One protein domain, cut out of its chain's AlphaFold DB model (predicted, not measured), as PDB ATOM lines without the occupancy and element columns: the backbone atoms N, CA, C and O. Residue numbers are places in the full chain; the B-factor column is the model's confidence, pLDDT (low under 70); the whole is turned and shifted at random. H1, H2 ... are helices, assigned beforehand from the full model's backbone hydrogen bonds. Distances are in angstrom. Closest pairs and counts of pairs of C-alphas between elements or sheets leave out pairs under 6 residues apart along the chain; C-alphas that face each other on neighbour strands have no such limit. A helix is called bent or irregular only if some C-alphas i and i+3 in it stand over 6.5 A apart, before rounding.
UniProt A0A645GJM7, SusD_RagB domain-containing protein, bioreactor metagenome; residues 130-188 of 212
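This is residues 130 to 188 of the 212 residues of the protein "SusD_RagB domain-containing protein" of bioreactor metagenome (UniProt A0A645GJM7). One long helix, H3, makes most of the length of a loose rod, and two short helices pack on it near its two ends: H1 near its last residues and H2 at its first. The link of residues 137 to 148 runs from H1 to H2 beside H3, and residues 154 to 163 loop out from H2 and fold back to where H3 begins. The printed part has 59 residues with three named helices, in the order H1, H2, H3, and no named strand; the class is all helix. The whole is loose, with a radius of gyration of the C-alphas of 13.7 A, and its C-alphas span 45 by 18 by 15 A.

H1, residues 130 to 136, and H3, residues 164 to 183, touch, and H3 touches H1 with residues 177 to 181 alone. Their closest C-alphas are those of Leu 131 and Val 181, 5.8 A apart. H1 and H3 run opposite ways at a shallow tilt of 34.7 degrees, only just short of steep. H2, residues 149 to 153, and H3 touch, and H3 touches H2 with residues 164 to 167 alone. The closest C-alphas of H2 and H3 are those of Phe 152 and Val 167, 6.8 A apart. H1 and H2 are apart. In H2 every O i to N i+4 pair is within hydrogen-bond range, in H3 15 of 16 are, and in H1 1 of 3, beside 1 of 4 O i to N i+3 pairs.

H1 begins at C-alpha 130, at (48.725, -18.942, -16.116), and its first and last C-alphas are 10.0 A apart. It is neither bent nor irregular, but only just: C-alphas 132 and 135 are 6.4 A apart. H2 runs from Arg 149 to Gly 153, 4.8 A from first to last C-alpha. H3 runs from Pro 164, whose C-alpha is at (19.157, -19.366, -15.381), to Asn 183, whose C-alpha is at (45.717, -9.508, -12.312), and is 28.5 A long from first to last C-alpha.

The C-alphas farthest apart are those of Asn 159 and Arg 187, at 46.1 A, while the first and last printed C-alphas, of Ile 130 and Phe 188, are 11.5 A apart. The printed part has no cut. The link from H1 to H2 is long, with 12 residues, 137 to 148, and their C-alphas lie 4 to 10 A from the mean of the C-alphas. The link from H2 to H3 is short, with 10 residues. The mean pLDDT of the printed part is 75.1, and residues 145 to 167, of which 149 to 153 are H2 and 164 to 167 belong to H3, are under 70 in this predicted model.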
ATOM      1  N   ILE A 130      50.055 -19.563 -16.177       94.75
ATOM      2  CA  ILE A 130      48.725 -18.942 -16.116       94.75
ATOM      3  C   ILE A 130      48.402 -18.237 -17.433       94.75
ATOM      4  O   ILE A 130      47.354 -18.514 -18.014       94.75
ATOM      5  N   LEU A 131      49.315 -17.404 -17.936       96.62
ATOM      6  CA  LEU A 131      49.120 -16.653 -19.179       96.62
ATOM      7  C   LEU A 131      48.951 -17.561 -20.404       96.62
ATOM      8  O   LEU A 131      48.203 -17.219 -21.310       96.62
ATOM      9  N   THR A 132      49.603 -18.725 -20.432       95.75
ATOM     10  CA  THR A 132      49.506 -19.654 -21.567       95.75
ATOM     11  C   THR A 132      48.330 -20.621 -21.441       95.75
ATOM     12  O   THR A 132      47.650 -20.881 -22.430       95.75
ATOM     13  N   LYS A 133      48.079 -21.188 -20.251       93.00
ATOM     14  CA  LYS A 133      47.098 -22.276 -20.081       93.00
ATOM     15  C   LYS A 133      45.680 -21.774 -19.831       93.00
ATOM     16  O   LYS A 133      44.741 -22.380 -20.335       93.00
ATOM     17  N   VAL A 134      45.498 -20.695 -19.062       93.75
ATOM     18  CA  VAL A 134      44.151 -20.210 -18.709       93.75
ATOM     19  C   VAL A 134      43.352 -19.762 -19.940       93.75
ATOM     20  O   VAL A 134      42.192 -20.164 -20.036       93.75
ATOM     21  N   PRO A 135      43.941 -19.046 -20.922       95.44
ATOM     22  CA  PRO A 135      43.223 -18.682 -22.143       95.44
ATOM     23  C   PRO A 135      42.748 -19.861 -23.000       95.44
ATOM     24  O   PRO A 135      41.854 -19.702 -23.825       95.44
ATOM     25  N   GLN A 136      43.322 -21.052 -22.807       93.31
ATOM     26  CA  GLN A 136      42.946 -22.267 -23.537       93.31
ATOM     27  C   GLN A 136      41.736 -22.982 -22.918       93.31
ATOM     28  O   GLN A 136      41.222 -23.945 -23.490       93.31
ATOM     29  N   TYR A 137      41.280 -22.561 -21.736       88.19
ATOM     30  CA  TYR A 137      40.137 -23.184 -21.081       88.19
ATOM     31  C   TYR A 137      38.833 -22.836 -21.792       88.19
ATOM     32  O   TYR A 137      38.606 -21.698 -22.191       88.19
ATOM     33  N   VAL A 138      37.930 -23.816 -21.860       84.50
ATOM     34  CA  VAL A 138      36.622 -23.686 -22.522       84.50
ATOM     35  C   VAL A 138      35.883 -22.425 -22.060       84.50
ATOM     36  O   VAL A 138      35.417 -21.644 -22.881       84.50
ATOM     37  N   TYR A 139      35.850 -22.185 -20.746       83.06
ATOM     38  CA  TYR A 139      35.114 -21.073 -20.138       83.06
ATOM     39  C   TYR A 139      35.838 -19.720 -20.186       83.06
ATOM     40  O   TYR A 139      35.285 -18.727 -19.721       83.06
ATOM     41  N   TYR A 140      37.061 -19.661 -20.719       87.06
ATOM     42  CA  TYR A 140      37.749 -18.391 -20.959       87.06
ATOM     43  C   TYR A 140      37.136 -17.638 -22.144       87.06
ATOM     44  O   TYR A 140      37.147 -16.412 -22.171       87.06
ATOM     45  N   ASN A 141      36.564 -18.371 -23.102       85.69
ATOM     46  CA  ASN A 141      35.945 -17.811 -24.297       85.69
ATOM     47  C   ASN A 141      34.868 -16.761 -23.946       85.69
ATOM     48  O   ASN A 141      34.060 -16.968 -23.037       85.69
ATOM     49  N   ASP A 142      34.838 -15.661 -24.701       84.94
ATOM     50  CA  ASP A 142      33.908 -14.532 -24.546       84.94
ATOM     51  C   ASP A 142      32.429 -14.928 -24.642       84.94
ATOM     52  O   ASP A 142      31.566 -14.266 -24.058       84.94
ATOM     53  N   ASN A 143      32.131 -16.075 -25.264       76.88
ATOM     54  CA  ASN A 143      30.813 -16.713 -25.240       76.88
ATOM     55  C   ASN A 143      30.263 -16.884 -23.807       76.88
ATOM     56  O   ASN A 143      29.052 -16.959 -23.620       76.88
ATOM     57  N   TYR A 144      31.127 -16.913 -22.787       75.50
ATOM     58  CA  TYR A 144      30.761 -17.066 -21.379       75.50
ATOM     59  C   TYR A 144      30.793 -15.756 -20.560       75.50
ATOM     60  O   TYR A 144      30.614 -15.826 -19.351       75.50
ATOM     61  N   GLY A 145      31.023 -14.572 -21.151       69.00
ATOM     62  CA  GLY A 145      31.262 -13.331 -20.384       69.00
ATOM     63  C   GLY A 145      30.036 -12.529 -19.952       69.00
ATOM     64  O   GLY A 145      30.028 -11.940 -18.866       69.00
ATOM     65  N   SER A 146      28.977 -12.526 -20.762       60.88
ATOM     66  CA  SER A 146      27.753 -11.764 -20.449       60.88
ATOM     67  C   SER A 146      26.555 -12.025 -21.374       60.88
ATOM     68  O   SER A 146      25.489 -11.458 -21.143       60.88
ATOM     69  N   ALA A 147      26.673 -12.880 -22.398       51.00
ATOM     70  CA  ALA A 147      25.709 -12.927 -23.506       51.00
ATOM     71  C   ALA A 147      25.234 -14.337 -23.911       51.00
ATOM     72  O   ALA A 147      24.845 -14.555 -25.054       51.00
ATOM     73  N   HIS A 148      25.191 -15.304 -22.990       51.47
ATOM     74  CA  HIS A 148      24.684 -16.648 -23.308       51.47
ATOM     75  C   HIS A 148      23.403 -17.059 -22.588       51.47
ATOM     76  O   HIS A 148      23.158 -18.235 -22.317       51.47
ATOM     77  N   ARG A 149      22.490 -16.091 -22.429       51.06
ATOM     78  CA  ARG A 149      21.062 -16.427 -22.344       51.06
ATOM     79  C   ARG A 149      20.585 -17.207 -23.574       51.06
ATOM     80  O   ARG A 149      19.599 -17.911 -23.460       51.06
ATOM     81  N   GLU A 150      21.279 -17.143 -24.709       50.69
ATOM     82  CA  GLU A 150      20.862 -17.844 -25.929       50.69
ATOM     83  C   GLU A 150      21.420 -19.277 -26.062       50.69
ATOM     84  O   GLU A 150      20.639 -20.147 -26.406       50.69
ATOM     85  N   HIS A 151      22.664 -19.636 -25.699       49.50
ATOM     86  CA  HIS A 151      23.075 -21.068 -25.737       49.50
ATOM     87  C   HIS A 151      22.522 -21.914 -24.589       49.50
ATOM     88  O   HIS A 151      22.349 -23.118 -24.745       49.50
ATOM     89  N   PHE A 152      22.294 -21.315 -23.418       50.22
ATOM     90  CA  PHE A 152      21.749 -22.036 -22.262       50.22
ATOM     91  C   PHE A 152      20.259 -21.766 -22.038       50.22
ATOM     92  O   PHE A 152      19.600 -22.540 -21.345       50.22
ATOM     93  N   GLY A 153      19.727 -20.672 -22.591       48.88
ATOM     94  CA  GLY A 153      18.306 -20.322 -22.530       48.88
ATOM     95  C   GLY A 153      17.546 -20.525 -23.840       48.88
ATOM     96  O   GLY A 153      16.319 -20.485 -23.815       48.88
ATOM     97  N   SER A 154      18.213 -20.835 -24.956       48.44
ATOM     98  CA  SER A 154      17.550 -21.394 -26.133       48.44
ATOM     99  C   SER A 154      18.244 -22.670 -26.601       48.44
ATOM    100  O   SER A 154      19.451 -22.726 -26.787       48.44
ATOM    101  N   VAL A 155      17.421 -23.696 -26.817       42.78
ATOM    102  CA  VAL A 155      17.764 -25.033 -27.314       42.78
ATOM    103  C   VAL A 155      18.347 -25.977 -26.259       42.78
ATOM    104  O   VAL A 155      19.470 -25.860 -25.790       42.78
ATOM    105  N   LYS A 156      17.529 -26.980 -25.936       47.62
ATOM    106  CA  LYS A 156      17.882 -28.253 -25.307       47.62
ATOM    107  C   LYS A 156      19.312 -28.701 -25.656       47.62
ATOM    108  O   LYS A 156      19.510 -29.382 -26.659       47.62
ATOM    109  N   TYR A 157      20.287 -28.431 -24.796       43.91
ATOM    110  CA  TYR A 157      21.520 -29.208 -24.821       43.91
ATOM    111  C   TYR A 157      21.191 -30.561 -24.173       43.91
ATOM    112  O   TYR A 157      20.872 -30.616 -22.987       43.91
ATOM    113  N   ASN A 158      21.145 -31.641 -24.961       49.78
ATOM    114  CA  ASN A 158      20.806 -33.000 -24.504       49.78
ATOM    115  C   ASN A 158      19.492 -33.122 -23.691       49.78
ATOM    116  O   ASN A 158      19.456 -33.806 -22.672       49.78
ATOM    117  N   ASN A 159      18.399 -32.473 -24.120       52.28
ATOM    118  CA  ASN A 159      17.096 -32.472 -23.415       52.28
ATOM    119  C   ASN A 159      17.109 -31.885 -21.989       52.28
ATOM    120  O   ASN A 159      16.129 -32.035 -21.260       52.28
ATOM    121  N   ILE A 160      18.168 -31.181 -21.590       51.31
ATOM    122  CA  ILE A 160      18.229 -30.548 -20.276       51.31
ATOM    123  C   ILE A 160      17.499 -29.190 -20.348       51.31
ATOM    124  O   ILE A 160      17.799 -28.395 -21.243       51.31
ATOM    125  N   PRO A 161      16.543 -28.899 -19.441       53.78
ATOM    126  CA  PRO A 161      15.838 -27.619 -19.412       53.78
ATOM    127  C   PRO A 161      16.790 -26.433 -19.239       53.78
ATOM    128  O   PRO A 161      17.805 -26.541 -18.538       53.78
ATOM    129  N   ALA A 162      16.424 -25.304 -19.850       54.66
ATOM    130  CA  ALA A 162      17.059 -24.015 -19.614       54.66
ATOM    131  C   ALA A 162      16.967 -23.660 -18.124       54.66
ATOM    132  O   ALA A 162      15.878 -23.663 -17.551       54.66
ATOM    133  N   ASP A 163      18.109 -23.372 -17.503       57.22
ATOM    134  CA  ASP A 163      18.198 -23.041 -16.082       57.22
ATOM    135  C   ASP A 163      19.054 -21.774 -15.916       57.22
ATOM    136  O   ASP A 163      20.265 -21.817 -16.167       57.22
ATOM    137  N   PRO A 164      18.451 -20.636 -15.526       58.78
ATOM    138  CA  PRO A 164      19.157 -19.366 -15.381       58.78
ATOM    139  C   PRO A 164      20.279 -19.415 -14.332       58.78
ATOM    140  O   PRO A 164      21.265 -18.696 -14.478       58.78
ATOM    141  N   THR A 165      20.210 -20.311 -13.339       61.94
ATOM    142  CA  THR A 165      21.273 -20.461 -12.328       61.94
ATOM    143  C   THR A 165      22.591 -20.970 -12.925       61.94
ATOM    144  O   THR A 165      23.674 -20.662 -12.423       61.94
ATOM    145  N   ARG A 166      22.527 -21.701 -14.047       65.81
ATOM    146  CA  ARG A 166      23.710 -22.213 -14.755       65.81
ATOM    147  C   ARG A 166      24.445 -21.116 -15.513       65.81
ATOM    148  O   ARG A 166      25.669 -21.156 -15.602       65.81
ATOM    149  N   VAL A 167      23.719 -20.123 -16.029       67.56
ATOM    150  CA  VAL A 167      24.311 -18.990 -16.758       67.56
ATOM    151  C   VAL A 167      25.174 -18.149 -15.820       67.56
ATOM    152  O   VAL A 167      26.325 -17.856 -16.140       67.56
ATOM    153  N   ASP A 168      24.673 -17.839 -14.624       74.75
ATOM    154  CA  ASP A 168      25.422 -17.071 -13.623       74.75
ATOM    155  C   ASP A 168      26.680 -17.799 -13.143       74.75
ATOM    156  O   ASP A 168      27.706 -17.170 -12.864       74.75
ATOM    157  N   PHE A 169      26.625 -19.130 -13.076       76.12
ATOM    158  CA  PHE A 169      27.784 -19.947 -12.750       76.12
ATOM    159  C   PHE A 169      28.889 -19.829 -13.806       76.12
ATOM    160  O   PHE A 169      30.028 -19.508 -13.461       76.12
ATOM    161  N   TYR A 170      28.572 -20.042 -15.085       76.94
ATOM    162  CA  TYR A 170      29.579 -19.955 -16.146       76.94
ATOM    163  C   TYR A 170      30.100 -18.530 -16.334       76.94
ATOM    164  O   TYR A 170      31.308 -18.350 -16.474       76.94
ATOM    165  N   ASN A 171      29.230 -17.521 -16.214       80.12
ATOM    166  CA  ASN A 171      29.637 -16.116 -16.201       80.12
ATOM    167  C   ASN A 171      30.637 -15.827 -15.075       80.12
ATOM    168  O   ASN A 171      31.615 -15.103 -15.266       80.12
ATOM    169  N   ARG A 172      30.422 -16.403 -13.887       83.69
ATOM    170  CA  ARG A 172      31.359 -16.274 -12.767       83.69
ATOM    171  C   ARG A 172      32.698 -16.939 -13.068       83.69
ATOM    172  O   ARG A 172      33.726 -16.339 -12.768       83.69
ATOM    173  N   ILE A 173      32.700 -18.143 -13.649       84.56
ATOM    174  CA  ILE A 173      33.947 -18.812 -14.049       84.56
ATOM    175  C   ILE A 173      34.698 -17.948 -15.054       84.56
ATOM    176  O   ILE A 173      35.869 -17.672 -14.832       84.56
ATOM    177  N   HIS A 174      34.033 -17.495 -16.114       86.00
ATOM    178  CA  HIS A 174      34.649 -16.658 -17.136       86.00
ATOM    179  C   HIS A 174      35.307 -15.420 -16.523       86.00
ATOM    180  O   HIS A 174      36.507 -15.213 -16.686       86.00
ATOM    181  N   LYS A 175      34.555 -14.657 -15.715       90.00
ATOM    182  CA  LYS A 175      35.085 -13.483 -15.004       90.00
ATOM    183  C   LYS A 175      36.290 -13.831 -14.134       90.00
ATOM    184  O   LYS A 175      37.258 -13.082 -14.104       90.00
ATOM    185  N   HIS A 176      36.250 -14.968 -13.440       90.25
ATOM    186  CA  HIS A 176      37.361 -15.435 -12.610       90.25
ATOM    187  C   HIS A 176      38.597 -15.814 -13.432       90.25
ATOM    188  O   HIS A 176      39.715 -15.551 -13.001       90.25
ATOM    189  N   LEU A 177      38.424 -16.429 -14.605       91.62
ATOM    190  CA  LEU A 177      39.536 -16.801 -15.480       91.62
ATOM    191  C   LEU A 177      40.205 -15.572 -16.107       91.62
ATOM    192  O   LEU A 177      41.432 -15.493 -16.076       91.62
ATOM    193  N   HIS A 178      39.428 -14.596 -16.582       93.50
ATOM    194  CA  HIS A 178      39.961 -13.309 -17.053       93.50
ATOM    195  C   HIS A 178      40.661 -12.559 -15.924       93.50
ATOM    196  O   HIS A 178      41.836 -12.235 -16.039       93.50
ATOM    197  N   ALA A 179      40.027 -12.450 -14.752       94.06
ATOM    198  CA  ALA A 179      40.650 -11.822 -13.589       94.06
ATOM    199  C   ALA A 179      41.965 -12.503 -13.165       94.06
ATOM    200  O   ALA A 179      42.856 -11.822 -12.660       94.06
ATOM    201  N   LYS A 180      42.119 -13.822 -13.356       92.81
ATOM    202  CA  LYS A 180      43.402 -14.506 -13.121       92.81
ATOM    203  C   LYS A 180      44.483 -14.039 -14.083       92.81
ATOM    204  O   LYS A 180      45.608 -13.873 -13.634       92.81
ATOM    205  N   VAL A 181      44.165 -13.884 -15.365       95.25
ATOM    206  CA  VAL A 181      45.117 -13.458 -16.399       95.25
ATOM    207  C   VAL A 181      45.452 -11.978 -16.235       95.25
ATOM    208  O   VAL A 181      46.626 -11.631 -16.187       95.25
ATOM    209  N   ASP A 182      44.445 -11.129 -16.039       95.81
ATOM    210  CA  ASP A 182      44.611  -9.675 -15.975       95.81
ATOM    211  C   ASP A 182      45.352  -9.217 -14.716       95.81
ATOM    212  O   ASP A 182      46.113  -8.252 -14.745       95.81
ATOM    213  N   ASN A 183      45.140  -9.910 -13.592       94.88
ATOM    214  CA  ASN A 183      45.717  -9.508 -12.312       94.88
ATOM    215  C   ASN A 183      46.996 -10.267 -11.945       94.88
ATOM    216  O   ASN A 183      47.558  -9.967 -10.891       94.88
ATOM    217  N   ILE A 184      47.456 -11.252 -12.735       93.81
ATOM    218  CA  ILE A 184      48.644 -12.042 -12.376       93.81
ATOM    219  C   ILE A 184      49.887 -11.147 -12.274       93.81
ATOM    220  O   ILE A 184      50.166 -10.307 -13.123       93.81
ATOM    221  N   ASN A 185      50.654 -11.328 -11.202       93.38
ATOM    222  CA  ASN A 185      51.802 -10.496 -10.857       93.38
ATOM    223  C   ASN A 185      52.875 -11.335 -10.134       93.38
ATOM    224  O   ASN A 185      52.565 -12.340  -9.491       93.38
ATOM    225  N   GLY A 186      54.135 -10.895 -10.202       92.56
ATOM    226  CA  GLY A 186      55.270 -11.456  -9.462       92.56
ATOM    227  C   GLY A 186      55.067 -11.585  -7.950       92.56
ATOM    228  O   GLY A 186      55.630 -12.499  -7.350       92.56
ATOM    229  N   ARG A 187      54.212 -10.766  -7.324       92.00
ATOM    230  CA  ARG A 187      53.914 -10.908  -5.886       92.00
ATOM    231  C   ARG A 187      53.346 -12.285  -5.518       92.00
ATOM    232  O   ARG A 187      53.623 -12.780  -4.436       92.00
ATOM    233  N   PHE A 188      52.635 -12.961  -6.428       92.69
ATOM    234  CA  PHE A 188      52.001 -14.262  -6.152       92.69
ATOM    235  C   PHE A 188      52.965 -15.454  -6.088       92.69
ATOM    236  O   PHE A 188      52.523 -16.580  -5.863       92.69
TER     237      PHE A 188